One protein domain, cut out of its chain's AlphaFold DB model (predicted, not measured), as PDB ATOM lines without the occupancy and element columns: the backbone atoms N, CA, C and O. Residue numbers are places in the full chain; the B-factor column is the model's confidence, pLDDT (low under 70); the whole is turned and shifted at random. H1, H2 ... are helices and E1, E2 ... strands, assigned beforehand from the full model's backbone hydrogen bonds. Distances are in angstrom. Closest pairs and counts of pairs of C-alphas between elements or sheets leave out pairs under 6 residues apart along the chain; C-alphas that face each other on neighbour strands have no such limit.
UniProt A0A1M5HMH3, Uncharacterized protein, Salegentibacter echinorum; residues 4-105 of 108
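What this domain is: This is residues 4 to 105 of the 108 residues of an uncharacterized protein of Salegentibacter echinorum (UniProt A0A1M5HMH3). A small hairpin of two strands, E1 and E2, packs on residues 20 to 25 of one long helix, H1; H2 crosses H1 nearly at right angles, and H3 also packs on the last part of H1. Residues 4 to 9 of H1 stick out, while residues 83 to 95 swing in a wide loop from H4, set apart from this core, to H5, which comes back close to H1 and H3. The 102 printed residues have five named helices and two strands in the order H1 H2 E1 E2 H3 H4 H5; the sheet is antiparallel and the class mostly helix. The whole is compact, with a radius of gyration of the C-alphas of 14.0 A and spans of 42 by 30 by 24 A.

Where its parts are: E1 is residues 53 to 56, 9.3 A long, and E2 is residues 59 to 62, 9.8 A. H1, residues 4 to 26, is 32.9 A long, from C-alpha 4 at (412.569, 626.936, 436.464) to C-alpha 26 at (442.836, 635.803, 427.209). H2 is residues 38 to 49, 16.8 A; H3 residues 64 to 71, 10.4 A; H4 residues 78 to 82, 6.7 A. H5, residues 96 to 103, is 10.6 A long and ends at C-alpha 103 at (416.642, 642.369, 421.978).

How they stand to each other: The hairpin E1 and E2 is antiparallel at 141 degrees, with N 54 and O 61 at 2.8 A and N 61 and O 54 at 2.9 A, within hydrogen-bond range. Residues 30 to 31 pair antiparallel with residues 59 to 60 of E2. The closest C-alphas of H1 and E2 are those of Ile 24 and Val 61, 6.1 A apart; those of H2 and E1 are Leu 47 and Ile 53, 5.9 A. H1 touches H2 with residues 13 to 20 alone, about perpendicular at 76 degrees, closest at the C-alphas of Met 17 and Val 43, 5.8 A. H1 touches H3 with residues 21 to 25 alone, also at 76 degrees, closest at the C-alphas of Leu 21 and Gly 66, 7.2 A. H5 is close to H1 but not clearly touching, with the C-alphas of Met 14 and Leu 97 7.9 A apart. H4 and H1 are only just apart, closest at 8.3 A. In H1, H2, H3 and H5 every O i to N i+4 pair is within hydrogen-bond range; in H4 it is 0 of 1, and 0 of 2 for O i to N i+3.

The domain as a whole: The C-alphas farthest apart are those of Asn 57 and Lys 87, 41.8 A. The printed part has no cut. The links H1 to H2, 11 residues, and H4 to H5, 13 residues, are long. The mean pLDDT of the printed part is 71.3; residues 4 to 11 and 71 to 105 are under 70.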
ATOM      1  N   ALA A   4     411.310 627.157 435.752       48.81
ATOM      2  CA  ALA A   4     412.569 626.936 436.464       48.81
ATOM      3  C   ALA A   4     413.631 626.164 435.648       48.81
ATOM      4  O   ALA A   4     414.828 626.411 435.796       48.81
ATOM      5  N   ASN A   5     413.212 625.244 434.770       40.34
ATOM      6  CA  ASN A   5     414.134 624.528 433.885       40.34
ATOM      7  C   ASN A   5     414.625 625.427 432.744       40.34
ATOM      8  O   ASN A   5     415.769 625.291 432.319       40.34
ATOM      9  N   LEU A   6     413.781 626.350 432.280       45.91
ATOM     10  CA  LEU A   6     414.151 627.372 431.306       45.91
ATOM     11  C   LEU A   6     415.155 628.369 431.897       45.91
ATOM     12  O   LEU A   6     416.194 628.623 431.295       45.91
ATOM     13  N   ASP A   7     414.887 628.854 433.109       47.94
ATOM     14  CA  ASP A   7     415.751 629.796 433.822       47.94
ATOM     15  C   ASP A   7     417.128 629.166 434.115       47.94
ATOM     16  O   ASP A   7     418.175 629.786 433.907       47.94
ATOM     17  N   SER A   8     417.152 627.890 434.526       52.62
ATOM     18  CA  SER A   8     418.395 627.141 434.747       52.62
ATOM     19  C   SER A   8     419.169 626.873 433.452       52.62
ATOM     20  O   SER A   8     420.402 626.904 433.460       52.62
ATOM     21  N   PHE A   9     418.474 626.585 432.350       53.62
ATOM     22  CA  PHE A   9     419.097 626.366 431.045       53.62
ATOM     23  C   PHE A   9     419.683 627.667 430.485       53.62
ATOM     24  O   PHE A   9     420.836 627.681 430.063       53.62
ATOM     25  N   SER A  10     418.933 628.769 430.576       58.00
ATOM     26  CA  SER A  10     419.363 630.111 430.170       58.00
ATOM     27  C   SER A  10     420.604 630.564 430.947       58.00
ATOM     28  O   SER A  10     421.599 630.972 430.352       58.00
ATOM     29  N   THR A  11     420.616 630.346 432.268       62.38
ATOM     30  CA  THR A  11     421.781 630.641 433.120       62.38
ATOM     31  C   THR A  11     423.011 629.823 432.711       62.38
ATOM     32  O   THR A  11     424.118 630.352 432.631       62.38
ATOM     33  N   SER A  12     422.832 628.530 432.417       71.31
ATOM     34  CA  SER A  12     423.917 627.647 431.960       71.31
ATOM     35  C   SER A  12     424.449 628.051 430.582       71.31
ATOM     36  O   SER A  12     425.651 627.985 430.330       71.31
ATOM     37  N   TYR A  13     423.571 628.503 429.690       73.12
ATOM     38  CA  TYR A  13     423.941 628.903 428.340       73.12
ATOM     39  C   TYR A  13     424.686 630.242 428.307       73.12
ATOM     40  O   TYR A  13     425.759 630.330 427.710       73.12
ATOM     41  N   MET A  14     424.193 631.246 429.039       73.50
ATOM     42  CA  MET A  14     424.899 632.516 429.238       73.50
ATOM     43  C   MET A  14     426.279 632.301 429.848       73.50
ATOM     44  O   MET A  14     427.260 632.898 429.416       73.50
ATOM     45  N   TYR A  15     426.368 631.382 430.808       77.31
ATOM     46  CA  TYR A  15     427.634 631.027 431.417       77.31
ATOM     47  C   TYR A  15     428.642 630.454 430.394       77.31
ATOM     48  O   TYR A  15     429.812 630.842 430.366       77.31
ATOM     49  N   LYS A  16     428.190 629.567 429.503       84.06
ATOM     50  CA  LYS A  16     429.039 629.027 428.433       84.06
ATOM     51  C   LYS A  16     429.483 630.104 427.437       84.06
ATOM     52  O   LYS A  16     430.620 630.049 426.980       84.06
ATOM     53  N   MET A  17     428.620 631.068 427.119       85.00
ATOM     54  CA  MET A  17     428.959 632.218 426.272       85.00
ATOM     55  C   MET A  17     430.049 633.088 426.888       85.00
ATOM     56  O   MET A  17     431.032 633.384 426.211       85.00
ATOM     57  N   ASP A  18     429.916 633.427 428.173       83.25
ATOM     58  CA  ASP A  18     430.934 634.189 428.898       83.25
ATOM     59  C   ASP A  18     432.291 633.486 428.840       83.25
ATOM     60  O   ASP A  18     433.286 634.110 428.481       83.25
ATOM     61  N   ASN A  19     432.340 632.178 429.120       85.25
ATOM     62  CA  ASN A  19     433.591 631.420 429.040       85.25
ATOM     63  C   ASN A  19     434.282 631.557 427.688       85.25
ATOM     64  O   ASN A  19     435.489 631.764 427.645       85.25
ATOM     65  N   VAL A  20     433.531 631.408 426.595       89.62
ATOM     66  CA  VAL A  20     434.107 631.465 425.249       89.62
ATOM     67  C   VAL A  20     434.608 632.875 424.942       89.62
ATOM     68  O   VAL A  20     435.692 633.015 424.385       89.62
ATOM     69  N   LEU A  21     433.884 633.919 425.353       89.62
ATOM     70  CA  LEU A  21     434.340 635.301 425.189       89.62
ATOM     71  C   LEU A  21     435.642 635.578 425.956       89.62
ATOM     72  O   LEU A  21     436.560 636.164 425.382       89.62
ATOM     73  N   TYR A  22     435.749 635.129 427.211       85.75
ATOM     74  CA  TYR A  22     436.985 635.269 427.993       85.75
ATOM     75  C   TYR A  22     438.128 634.432 427.431       85.75
ATOM     76  O   TYR A  22     439.257 634.897 427.395       85.75
ATOM     77  N   GLU A  23     437.853 633.225 426.944       90.19
ATOM     78  CA  GLU A  23     438.881 632.393 426.324       90.19
ATOM     79  C   GLU A  23     439.456 633.049 425.063       90.19
ATOM     80  O   GLU A  23     440.666 633.023 424.854       90.19
ATOM     81  N   ILE A  24     438.608 633.670 424.240       91.19
ATOM     82  CA  ILE A  24     439.050 634.436 423.068       91.19
ATOM     83  C   ILE A  24     439.838 635.674 423.504       91.19
ATOM     84  O   ILE A  24     440.846 635.996 422.882       91.19
ATOM     85  N   TYR A  25     439.412 636.358 424.567       89.12
ATOM     86  CA  TYR A  25     440.117 637.520 425.108       89.12
ATOM     87  C   TYR A  25     441.514 637.178 425.630       89.12
ATOM     88  O   TYR A  25     442.490 637.801 425.224       89.12
ATOM     89  N   ASP A  26     441.605 636.179 426.511       86.31
ATOM     90  CA  ASP A  26     442.836 635.803 427.209       86.31
ATOM     91  C   ASP A  26     443.896 635.253 426.241       86.31
ATOM     92  O   ASP A  26     445.092 635.439 426.466       86.31
ATOM     93  N   ASN A  27     443.464 634.599 425.157       88.19
ATOM     94  CA  ASN A  27     444.352 633.995 424.161       88.19
ATOM     95  C   ASN A  27     444.594 634.871 422.919       88.19
ATOM     96  O   ASN A  27     445.284 634.426 422.004       88.19
ATOM     97  N   ASP A  28     444.033 636.085 422.863       88.75
ATOM     98  CA  ASP A  28     444.030 636.939 421.660       88.75
ATOM     99  C   ASP A  28     443.476 636.214 420.410       88.75
ATOM    100  O   ASP A  28     443.920 636.393 419.275       88.75
ATOM    101  N   GLY A  29     442.482 635.354 420.639       90.62
ATOM    102  CA  GLY A  29     441.832 634.519 419.636       90.62
ATOM    103  C   GLY A  29     441.853 633.022 419.954       90.62
ATOM    104  O   GLY A  29     442.673 632.535 420.727       90.62
ATOM    105  N   ILE A  30     440.942 632.268 419.332       92.19
ATOM    106  CA  ILE A  30     440.952 630.793 419.357       92.19
ATOM    107  C   ILE A  30     440.893 630.229 417.939       92.19
ATOM    108  O   ILE A  30     440.206 630.782 417.083       92.19
ATOM    109  N   LEU A  31     441.571 629.108 417.693       91.94
ATOM    110  CA  LEU A  31     441.659 628.501 416.363       91.94
ATOM    111  C   LEU A  31     440.313 627.919 415.914       91.94
ATOM    112  O   LEU A  31     439.702 627.123 416.621       91.94
ATOM    113  N   LYS A  32     439.889 628.231 414.688       85.25
ATOM    114  CA  LYS A  32     438.635 627.732 414.094       85.25
ATOM    115  C   LYS A  32     438.650 626.230 413.826       85.25
ATOM    116  O   LYS A  32     437.621 625.574 413.925       85.25
ATOM    117  N   ASN A  33     439.827 625.693 413.512       78.69
ATOM    118  CA  ASN A  33     440.020 624.287 413.147       78.69
ATOM    119  C   ASN A  33     440.255 623.379 414.364       78.69
ATOM    120  O   ASN A  33     440.640 622.221 414.209       78.69
ATOM    121  N   GLN A  34     440.078 623.901 415.579       82.75
ATOM    122  CA  GLN A  34     440.178 623.107 416.791       82.75
ATOM    123  C   GLN A  34     438.911 622.262 416.967       82.75
ATOM    124  O   GLN A  34     437.792 622.747 416.793       82.75
ATOM    125  N   GLU A  35     439.072 620.996 417.351       85.62
ATOM    126  CA  GLU A  35     437.937 620.160 417.735       85.62
ATOM    127  C   GLU A  35     437.351 620.662 419.062       85.62
ATOM    128  O   GLU A  35     437.856 620.380 420.152       85.62
ATOM    129  N   PHE A  36     436.283 621.451 418.964       87.06
ATOM    130  CA  PHE A  36     435.529 621.921 420.117       87.06
ATOM    131  C   PHE A  36     434.482 620.895 420.552       87.06
ATOM    132  O   PHE A  36     433.875 620.194 419.743       87.06
ATOM    133  N   ALA A  37     434.216 620.845 421.858       87.94
ATOM    134  CA  ALA A  37     433.062 620.118 422.370       87.94
ATOM    135  C   ALA A  37     431.763 620.668 421.736       87.94
ATOM    136  O   ALA A  37     431.669 621.884 421.550       87.94
ATOM    137  N   PRO A  38     430.729 619.837 421.485       88.12
ATOM    138  CA  PRO A  38     429.518 620.264 420.771       88.12
ATOM    139  C   PRO A  38     428.864 621.534 421.335       88.12
ATOM    140  O   PRO A  38     428.504 622.440 420.587       88.12
ATOM    141  N   TRP A  39     428.809 621.657 422.666       87.12
ATOM    142  CA  TRP A  39     428.249 622.837 423.335       87.12
ATOM    143  C   TRP A  39     429.009 624.131 423.019       87.12
ATOM    144  O   TRP A  39     428.422 625.208 423.030       87.12
ATOM    145  N   LYS A  40     430.323 624.044 422.793       89.69
ATOM    146  CA  LYS A  40     431.174 625.200 422.517       89.69
ATOM    147  C   LYS A  40     431.016 625.634 421.066       89.69
ATOM    148  O   LYS A  40     430.940 626.829 420.819       89.69
ATOM    149  N   THR A  41     430.853 624.689 420.142       90.69
ATOM    150  CA  THR A  41     430.498 624.979 418.746       90.69
ATOM    151  C   THR A  41     429.167 625.732 418.650       90.69
ATOM    152  O   THR A  41     429.087 626.749 417.967       90.69
ATOM    153  N   GLU A  42     428.140 625.296 419.388       89.81
ATOM    154  CA  GLU A  42     426.836 625.983 419.453       89.81
ATOM    155  C   GLU A  42     426.951 627.418 419.987       89.81
ATOM    156  O   GLU A  42     426.292 628.343 419.503       89.81
ATOM    157  N   VAL A  43     427.791 627.607 421.004       90.06
ATOM    158  CA  VAL A  43     428.047 628.915 421.610       90.06
ATOM    159  C   VAL A  43     428.818 629.825 420.662       90.06
ATOM    160  O   VAL A  43     428.416 630.970 420.495       90.06
ATOM    161  N   ILE A  44     429.872 629.329 420.010       92.06
ATOM    162  CA  ILE A  44     430.646 630.082 419.014       92.06
ATOM    163  C   ILE A  44     429.723 630.572 417.896       92.06
ATOM    164  O   ILE A  44     429.695 631.768 417.627       92.06
ATOM    165  N   ALA A  45     428.887 629.696 417.329       90.06
ATOM    166  CA  ALA A  45     427.936 630.078 416.285       90.06
ATOM    167  C   ALA A  45     426.958 631.173 416.749       90.06
ATOM    168  O   ALA A  45     426.613 632.082 415.992       90.06
ATOM    169  N   SER A  46     426.531 631.121 418.011       88.50
ATOM    170  CA  SER A  46     425.626 632.124 418.579       88.50
ATOM    171  C   SER A  46     426.328 633.450 418.868       88.50
ATOM    172  O   SER A  46     425.739 634.507 418.656       88.50
ATOM    173  N   LEU A  47     427.586 633.417 419.316       89.88
ATOM    174  CA  LEU A  47     428.402 634.613 419.523       89.88
ATOM    175  C   LEU A  47     428.766 635.289 418.193       89.88
ATOM    176  O   LEU A  47     428.787 636.517 418.133       89.88
ATOM    177  N   GLU A  48     429.009 634.503 417.144       91.38
ATOM    178  CA  GLU A  48     429.248 634.976 415.776       91.38
ATOM    179  C   GLU A  48     427.974 635.589 415.183       91.38
ATOM    180  O   GLU A  48     427.990 636.729 414.729       91.38
ATOM    181  N   THR A  49     426.828 634.908 415.303       88.50
ATOM    182  CA  THR A  49     425.520 635.447 414.875       88.50
ATOM    183  C   THR A  49     425.171 636.750 415.602       88.50
ATOM    184  O   THR A  49     424.557 637.648 415.030       88.50
ATOM    185  N   ALA A  50     425.564 636.866 416.871       84.00
ATOM    186  CA  ALA A  50     425.369 638.061 417.680       84.00
ATOM    187  C   ALA A  50     426.450 639.141 417.466       84.00
ATOM    188  O   ALA A  50     426.396 640.180 418.133       84.00
ATOM    189  N   GLU A  51     427.405 638.925 416.556       90.62
ATOM    190  CA  GLU A  51     428.503 639.840 416.213       90.62
ATOM    191  C   GLU A  51     429.415 640.179 417.405       90.62
ATOM    192  O   GLU A  51     429.990 641.268 417.476       90.62
ATOM    193  N   PHE A  52     429.529 639.293 418.397       88.94
ATOM    194  CA  PHE A  52     430.499 639.458 419.488       88.94
ATOM    195  C   PHE A  52     431.889 638.972 419.097       88.94
ATOM    196  O   PHE A  52     432.889 639.467 419.622       88.94
ATOM    197  N   ILE A  53     431.950 638.010 418.182       93.38
ATOM    198  CA  ILE A  53     433.188 637.469 417.637       93.38
ATOM    199  C   ILE A  53     433.115 637.464 416.116       93.38
ATOM    200  O   ILE A  53     432.031 637.328 415.558       93.38
ATOM    201  N   ASP A  54     434.275 637.576 415.480       94.75
ATOM    202  CA  ASP A  54     434.445 637.444 414.039       94.75
ATOM    203  C   ASP A  54     435.455 636.343 413.730       94.75
ATOM    204  O   ASP A  54     436.437 636.135 414.447       94.75
ATOM    205  N   ALA A  55     435.237 635.666 412.611       92.00
ATOM    206  CA  ALA A  55     436.174 634.714 412.047       92.00
ATOM    207  C   ALA A  55     437.208 635.441 411.166       92.00
ATOM    208  O   ALA A  55     436.963 635.684 409.986       92.00
ATOM    209  N   ILE A  56     438.398 635.733 411.701       90.75
ATOM    210  CA  ILE A  56     439.501 636.359 410.953       90.75
ATOM    211  C   ILE A  56     440.635 635.348 410.751       90.75
ATOM    212  O   ILE A  56     441.180 634.800 411.707       90.75
ATOM    213  N   ASN A  57     441.019 635.118 409.492       88.06
ATOM    214  CA  ASN A  57     442.021 634.121 409.091       88.06
ATOM    215  C   ASN A  57     441.668 632.719 409.595       88.06
ATOM    216  O   ASN A  57     440.664 632.181 409.146       88.06
ATOM    217  N   ASP A  58     442.436 632.160 410.529       90.75
ATOM    218  CA  ASP A  58     442.192 630.861 411.166       90.75
ATOM    219  C   ASP A  58     441.708 630.989 412.616       90.75
ATOM    220  O   ASP A  58     441.594 629.978 413.306       90.75
ATOM    221  N   ASN A  59     441.366 632.200 413.070       93.62
ATOM    222  CA  ASN A  59     440.952 632.470 414.444       93.62
ATOM    223  C   ASN A  59     439.540 633.053 414.537       93.62
ATOM    224  O   ASN A  59     439.088 633.794 413.663       93.62
ATOM    225  N   TYR A  60     438.864 632.751 415.639       94.62
ATOM    226  CA  TYR A  60     437.794 633.582 416.170       94.62
ATOM    227  C   TYR A  60     438.411 634.657 417.054       94.62
ATOM    228  O   TYR A  60     439.188 634.332 417.950       94.62
ATOM    229  N   VAL A  61     438.066 635.916 416.809       95.06
ATOM    230  CA  VAL A  61     438.555 637.081 417.556       95.06
ATOM    231  C   VAL A  61     437.389 637.934 418.029       95.06
ATOM    232  O   VAL A  61     436.310 637.898 417.444       95.06
ATOM    233  N   LEU A  62     437.586 638.728 419.080       92.19
ATOM    234  CA  LEU A  62     436.539 639.625 419.566       92.19
ATOM    235  C   LEU A  62     436.314 640.793 418.611       92.19
ATOM    236  O   LEU A  62     437.252 641.485 418.199       92.19
ATOM    237  N   THR A  63     435.046 641.101 418.373       92.62
ATOM    238  CA  THR A  63     434.652 642.373 417.769       92.62
ATOM    239  C   THR A  63     434.720 643.495 418.805       92.62
ATOM    240  O   THR A  63     434.948 643.279 420.000       92.62
ATOM    241  N   GLN A  64     434.477 644.729 418.365       87.12
ATOM    242  CA  GLN A  64     434.316 645.854 419.286       87.12
ATOM    243  C   GLN A  64     433.176 645.611 420.290       87.12
ATOM    244  O   GLN A  64     433.346 645.845 421.484       87.12
ATOM    245  N   LYS A  65     432.059 645.049 419.818       83.38
ATOM    246  CA  LYS A  65     430.891 644.691 420.629       83.38
ATOM    247  C   LYS A  65     431.222 643.589 421.642       83.38
ATOM    248  O   LYS A  65     430.822 643.683 422.797       83.38
ATOM    249  N   GLY A  66     431.995 642.576 421.240       84.56
ATOM    250  CA  GLY A  66     432.486 641.535 422.150       84.56
ATOM    251  C   GLY A  66     433.398 642.089 423.246       84.56
ATOM    252  O   GLY A  66     433.222 641.767 424.419       84.56
ATOM    253  N   ARG A  67     434.321 642.997 422.897       85.56
ATOM    254  CA  ARG A  67     435.174 643.685 423.884       85.56
ATOM    255  C   ARG A  67     434.369 644.540 424.856       85.56
ATOM    256  O   ARG A  67     434.692 644.581 426.038       85.56
ATOM    257  N   GLU A  68     433.320 645.208 424.386       81.69
ATOM    258  CA  GLU A  68     432.417 645.981 425.244       81.69
ATOM    259  C   GLU A  68     431.662 645.095 426.235       81.69
ATOM    260  O   GLU A  68     431.523 645.486 427.389       81.69
ATOM    261  N   VAL A  69     431.244 643.889 425.837       75.81
ATOM    262  CA  VAL A  69     430.626 642.910 426.749       75.81
ATOM    263  C   VAL A  69     431.588 642.508 427.869       75.81
ATOM    264  O   VAL A  69     431.185 642.485 429.030       75.81
ATOM    265  N   ILE A  70     432.853 642.244 427.535       76.19
ATOM    266  CA  ILE A  70     433.887 641.888 428.520       76.19
ATOM    267  C   ILE A  70     434.188 643.074 429.444       76.19
ATOM    268  O   ILE A  70     434.204 642.928 430.664       76.19
ATOM    269  N   ASN A  71     434.353 644.273 428.877       69.62
ATOM    270  CA  ASN A  71     434.633 645.497 429.633       69.62
ATOM    271  C   ASN A  71     433.458 645.955 430.509       69.62
ATOM    272  O   ASN A  71     433.677 646.604 431.530       69.62
ATOM    273  N   CYS A  72     432.219 645.626 430.131       64.56
ATOM    274  CA  CYS A  72     431.025 645.882 430.937       64.56
ATOM    275  C   CYS A  72     430.895 644.947 432.148       64.56
ATOM    276  O   CYS A  72     429.890 645.032 432.856       64.56
ATOM    277  N   ASP A  73     431.907 644.113 432.416       59.75
ATOM    278  CA  ASP A  73     431.982 643.229 433.572       59.75
ATOM    279  C   ASP A  73     430.817 642.215 433.499       59.75
ATOM    280  O   ASP A  73     429.796 642.324 434.188       59.75
ATOM    281  N   SER A  74     430.936 641.213 432.615       52.69
ATOM    282  CA  SER A  74     430.077 640.020 432.645       52.69
ATOM    283  C   SER A  74     430.359 639.226 433.934       52.69
ATOM    284  O   SER A  74     431.142 638.281 434.024       52.69
ATOM    285  N   LEU A  75     429.752 639.724 435.011       48.97
ATOM    286  CA  LEU A  75     430.050 639.468 436.418       48.97
ATOM    287  C   LEU A  75     429.504 638.155 436.972       48.97
ATOM    288  O   LEU A  75     429.128 638.100 438.145       48.97
ATOM    289  N   VAL A  76     429.477 637.082 436.187       50.28
ATOM    290  CA  VAL A  76     428.939 635.814 436.694       50.28
ATOM    291  C   VAL A  76     430.015 634.761 436.916       50.28
ATOM    292  O   VAL A  76     429.950 634.087 437.948       50.28
ATOM    293  N   TYR A  77     431.038 634.647 436.059       43.88
ATOM    294  CA  TYR A  77     431.937 633.495 436.175       43.88
ATOM    295  C   TYR A  77     433.368 633.751 436.618       43.88
ATOM    296  O   TYR A  77     433.789 633.172 437.621       43.88
ATOM    297  N   TYR A  78     434.106 634.651 435.972       40.41
ATOM    298  CA  TYR A  78     435.513 634.870 436.343       40.41
ATOM    299  C   TYR A  78     435.663 635.407 437.781       40.41
ATOM    300  O   TYR A  78     436.650 635.205 438.491       40.41
ATOM    301  N   HIS A  79     434.603 636.046 438.266       41.69
ATOM    302  CA  HIS A  79     434.519 636.566 439.613       41.69
ATOM    303  C   HIS A  79     434.026 635.563 440.664       41.69
ATOM    304  O   HIS A  79     434.140 635.882 441.844       41.69
ATOM    305  N   ARG A  80     433.546 634.359 440.320       44.91
ATOM    306  CA  ARG A  80     433.240 633.345 441.349       44.91
ATOM    307  C   ARG A  80     434.503 632.796 442.014       44.91
ATOM    308  O   ARG A  80     434.482 632.601 443.224       44.91
ATOM    309  N   GLU A  81     435.608 632.655 441.282       42.50
ATOM    310  CA  GLU A  81     436.898 632.271 441.879       42.50
ATOM    311  C   GLU A  81     437.691 633.469 442.432       42.50
ATOM    312  O   GLU A  81     438.360 633.334 443.454       42.50
ATOM    313  N   LYS A  82     437.576 634.675 441.845       41.34
ATOM    314  CA  LYS A  82     438.325 635.867 442.314       41.34
ATOM    315  C   LYS A  82     437.583 636.804 443.296       41.34
ATOM    316  O   LYS A  82     438.246 637.606 443.956       41.34
ATOM    317  N   ARG A  83     436.247 636.744 443.465       39.50
ATOM    318  CA  ARG A  83     435.469 637.577 444.435       39.50
ATOM    319  C   ARG A  83     435.172 636.886 445.767       39.50
ATOM    320  O   ARG A  83     434.124 637.116 446.368       39.50
ATOM    321  N   ALA A  84     436.154 636.212 446.350       43.69
ATOM    322  CA  ALA A  84     436.189 636.141 447.812       43.69
ATOM    323  C   ALA A  84     436.347 637.544 448.466       43.69
ATOM    324  O   ALA A  84     436.247 637.667 449.683       43.69
ATOM    325  N   SER A  85     436.553 638.623 447.685       39.69
ATOM    326  CA  SER A  85     436.926 639.953 448.190       39.69
ATOM    327  C   SER A  85     435.956 641.123 447.942       39.69
ATOM    328  O   SER A  85     436.220 642.205 448.461       39.69
ATOM    329  N   ARG A  86     434.838 641.000 447.201       41.47
ATOM    330  CA  ARG A  86     433.944 642.164 446.958       41.47
ATOM    331  C   ARG A  86     432.456 641.803 447.018       41.47
ATOM    332  O   ARG A  86     431.870 641.349 446.044       41.47
ATOM    333  N   LYS A  87     431.858 642.040 448.191       39.50
ATOM    334  CA  LYS A  87     430.510 641.613 448.616       39.50
ATOM    335  C   LYS A  87     429.311 642.455 448.136       39.50
ATOM    336  O   LYS A  87     428.196 642.118 448.508       39.50
ATOM    337  N   ASN A  88     429.465 643.503 447.319       40.94
ATOM    338  CA  ASN A  88     428.404 644.530 447.220       40.94
ATOM    339  C   ASN A  88     427.765 644.775 445.834       40.94
ATOM    340  O   ASN A  88     427.040 645.750 445.694       40.94
ATOM    341  N   ALA A  89     427.960 643.926 444.819       44.84
ATOM    342  CA  ALA A  89     427.467 644.211 443.453       44.84
ATOM    343  C   ALA A  89     426.268 643.355 442.978       44.84
ATOM    344  O   ALA A  89     425.938 643.367 441.799       44.84
ATOM    345  N   ALA A  90     425.620 642.586 443.858       42.78
ATOM    346  CA  ALA A  90     424.744 641.483 443.436       42.78
ATOM    347  C   ALA A  90     423.254 641.830 443.205       42.78
ATOM    348  O   ALA A  90     422.495 640.936 442.847       42.78
ATOM    349  N   ARG A  91     422.789 643.070 443.438       39.06
ATOM    350  CA  ARG A  91     421.334 643.345 443.556       39.06
ATOM    351  C   ARG A  91     420.686 644.169 442.431       39.06
ATOM    352  O   ARG A  91     419.465 644.237 442.393       39.06
ATOM    353  N   GLU A  92     421.447 644.719 441.484       41.81
ATOM    354  CA  GLU A  92     420.894 645.540 440.378       41.81
ATOM    355  C   GLU A  92     421.279 645.054 438.969       41.81
ATOM    356  O   GLU A  92     421.116 645.765 437.979       41.81
ATOM    357  N   GLN A  93     421.770 643.823 438.838       47.50
ATOM    358  CA  GLN A  93     422.322 643.319 437.580       47.50
ATOM    359  C   GLN A  93     421.340 642.395 436.857       47.50
ATOM    360  O   GLN A  93     421.563 641.194 436.773       47.50
ATOM    361  N   ARG A  94     420.277 642.966 436.272       46.59
ATOM    362  CA  ARG A  94     419.788 642.405 434.999       46.59
ATOM    363  C   ARG A  94     420.882 642.679 433.979       46.59
ATOM    364  O   ARG A  94     421.107 643.848 433.641       46.59
ATOM    365  N   THR A  95     421.632 641.647 433.616       60.62
ATOM    366  CA  THR A  95     422.909 641.803 432.916       60.62
ATOM    367  C   THR A  95     422.691 642.474 431.559       60.62
ATOM    368  O   THR A  95     421.639 642.348 430.929       60.62
ATOM    369  N   PHE A  96     423.681 643.243 431.100       53.72
ATOM    370  CA  PHE A  96     423.679 643.793 429.742       53.72
ATOM    371  C   PHE A  96     423.412 642.690 428.708       53.72
ATOM    372  O   PHE A  96     422.632 642.903 427.785       53.72
ATOM    373  N   LEU A  97     423.958 641.495 428.948       55.16
ATOM    374  CA  LEU A  97     423.691 640.283 428.181       55.16
ATOM    375  C   LEU A  97     422.207 639.911 428.172       55.16
ATOM    376  O   LEU A  97     421.642 639.828 427.092       55.16
ATOM    377  N   GLU A  98     421.532 639.775 429.317       56.84
ATOM    378  CA  GLU A  98     420.080 639.507 429.356       56.84
ATOM    379  C   GLU A  98     419.274 640.520 428.529       56.84
ATOM    380  O   GLU A  98     418.414 640.137 427.737       56.84
ATOM    381  N   LYS A  99     419.575 641.820 428.654       59.47
ATOM    382  CA  LYS A  99     418.897 642.876 427.878       59.47
ATOM    383  C   LYS A  99     419.203 642.791 426.381       59.47
ATOM    384  O   LYS A  99     418.332 643.070 425.560       59.47
ATOM    385  N   LEU A 100     420.432 642.432 426.030       58.19
ATOM    386  CA  LEU A 100     420.888 642.310 424.653       58.19
ATOM    387  C   LEU A 100     420.310 641.054 423.986       58.19
ATOM    388  O   LEU A 100     419.876 641.126 422.841       58.19
ATOM    389  N   PHE A 101     420.201 639.941 424.713       60.28
ATOM    390  CA  PHE A 101     419.591 638.706 424.223       60.28
ATOM    391  C   PHE A 101     418.072 638.819 424.064       60.28
ATOM    392  O   PHE A 101     417.548 638.398 423.035       60.28
ATOM    393  N   LEU A 102     417.374 639.482 424.996       59.81
ATOM    394  CA  LEU A 102     415.956 639.835 424.821       59.81
ATOM    395  C   LEU A 102     415.729 640.678 423.552       59.81
ATOM    396  O   LEU A 102     414.706 640.544 422.885       59.81
ATOM    397  N   ARG A 103     416.695 641.533 423.188       53.59
ATOM    398  CA  ARG A 103     416.642 642.369 421.978       53.59
ATOM    399  C   ARG A 103     416.937 641.594 420.689       53.59
ATOM    400  O   ARG A 103     416.450 641.991 419.636       53.59
ATOM    401  N   MET A 104     417.700 640.504 420.763       54.84
ATOM    402  CA  MET A 104     418.028 639.640 419.619       54.84
ATOM    403  C   MET A 104     416.926 638.622 419.286       54.84
ATOM    404  O   MET A 104     417.120 637.765 418.430       54.84
ATOM    405  N   GLY A 105     415.752 638.710 419.924       42.09
ATOM    406  CA  GLY A 105     414.621 637.834 419.614       42.09
ATOM    407  C   GLY A 105     414.782 636.409 420.141       42.09
ATOM    408  O   GLY A 105     414.013 635.530 419.753       42.09
TER     409      GLY A 105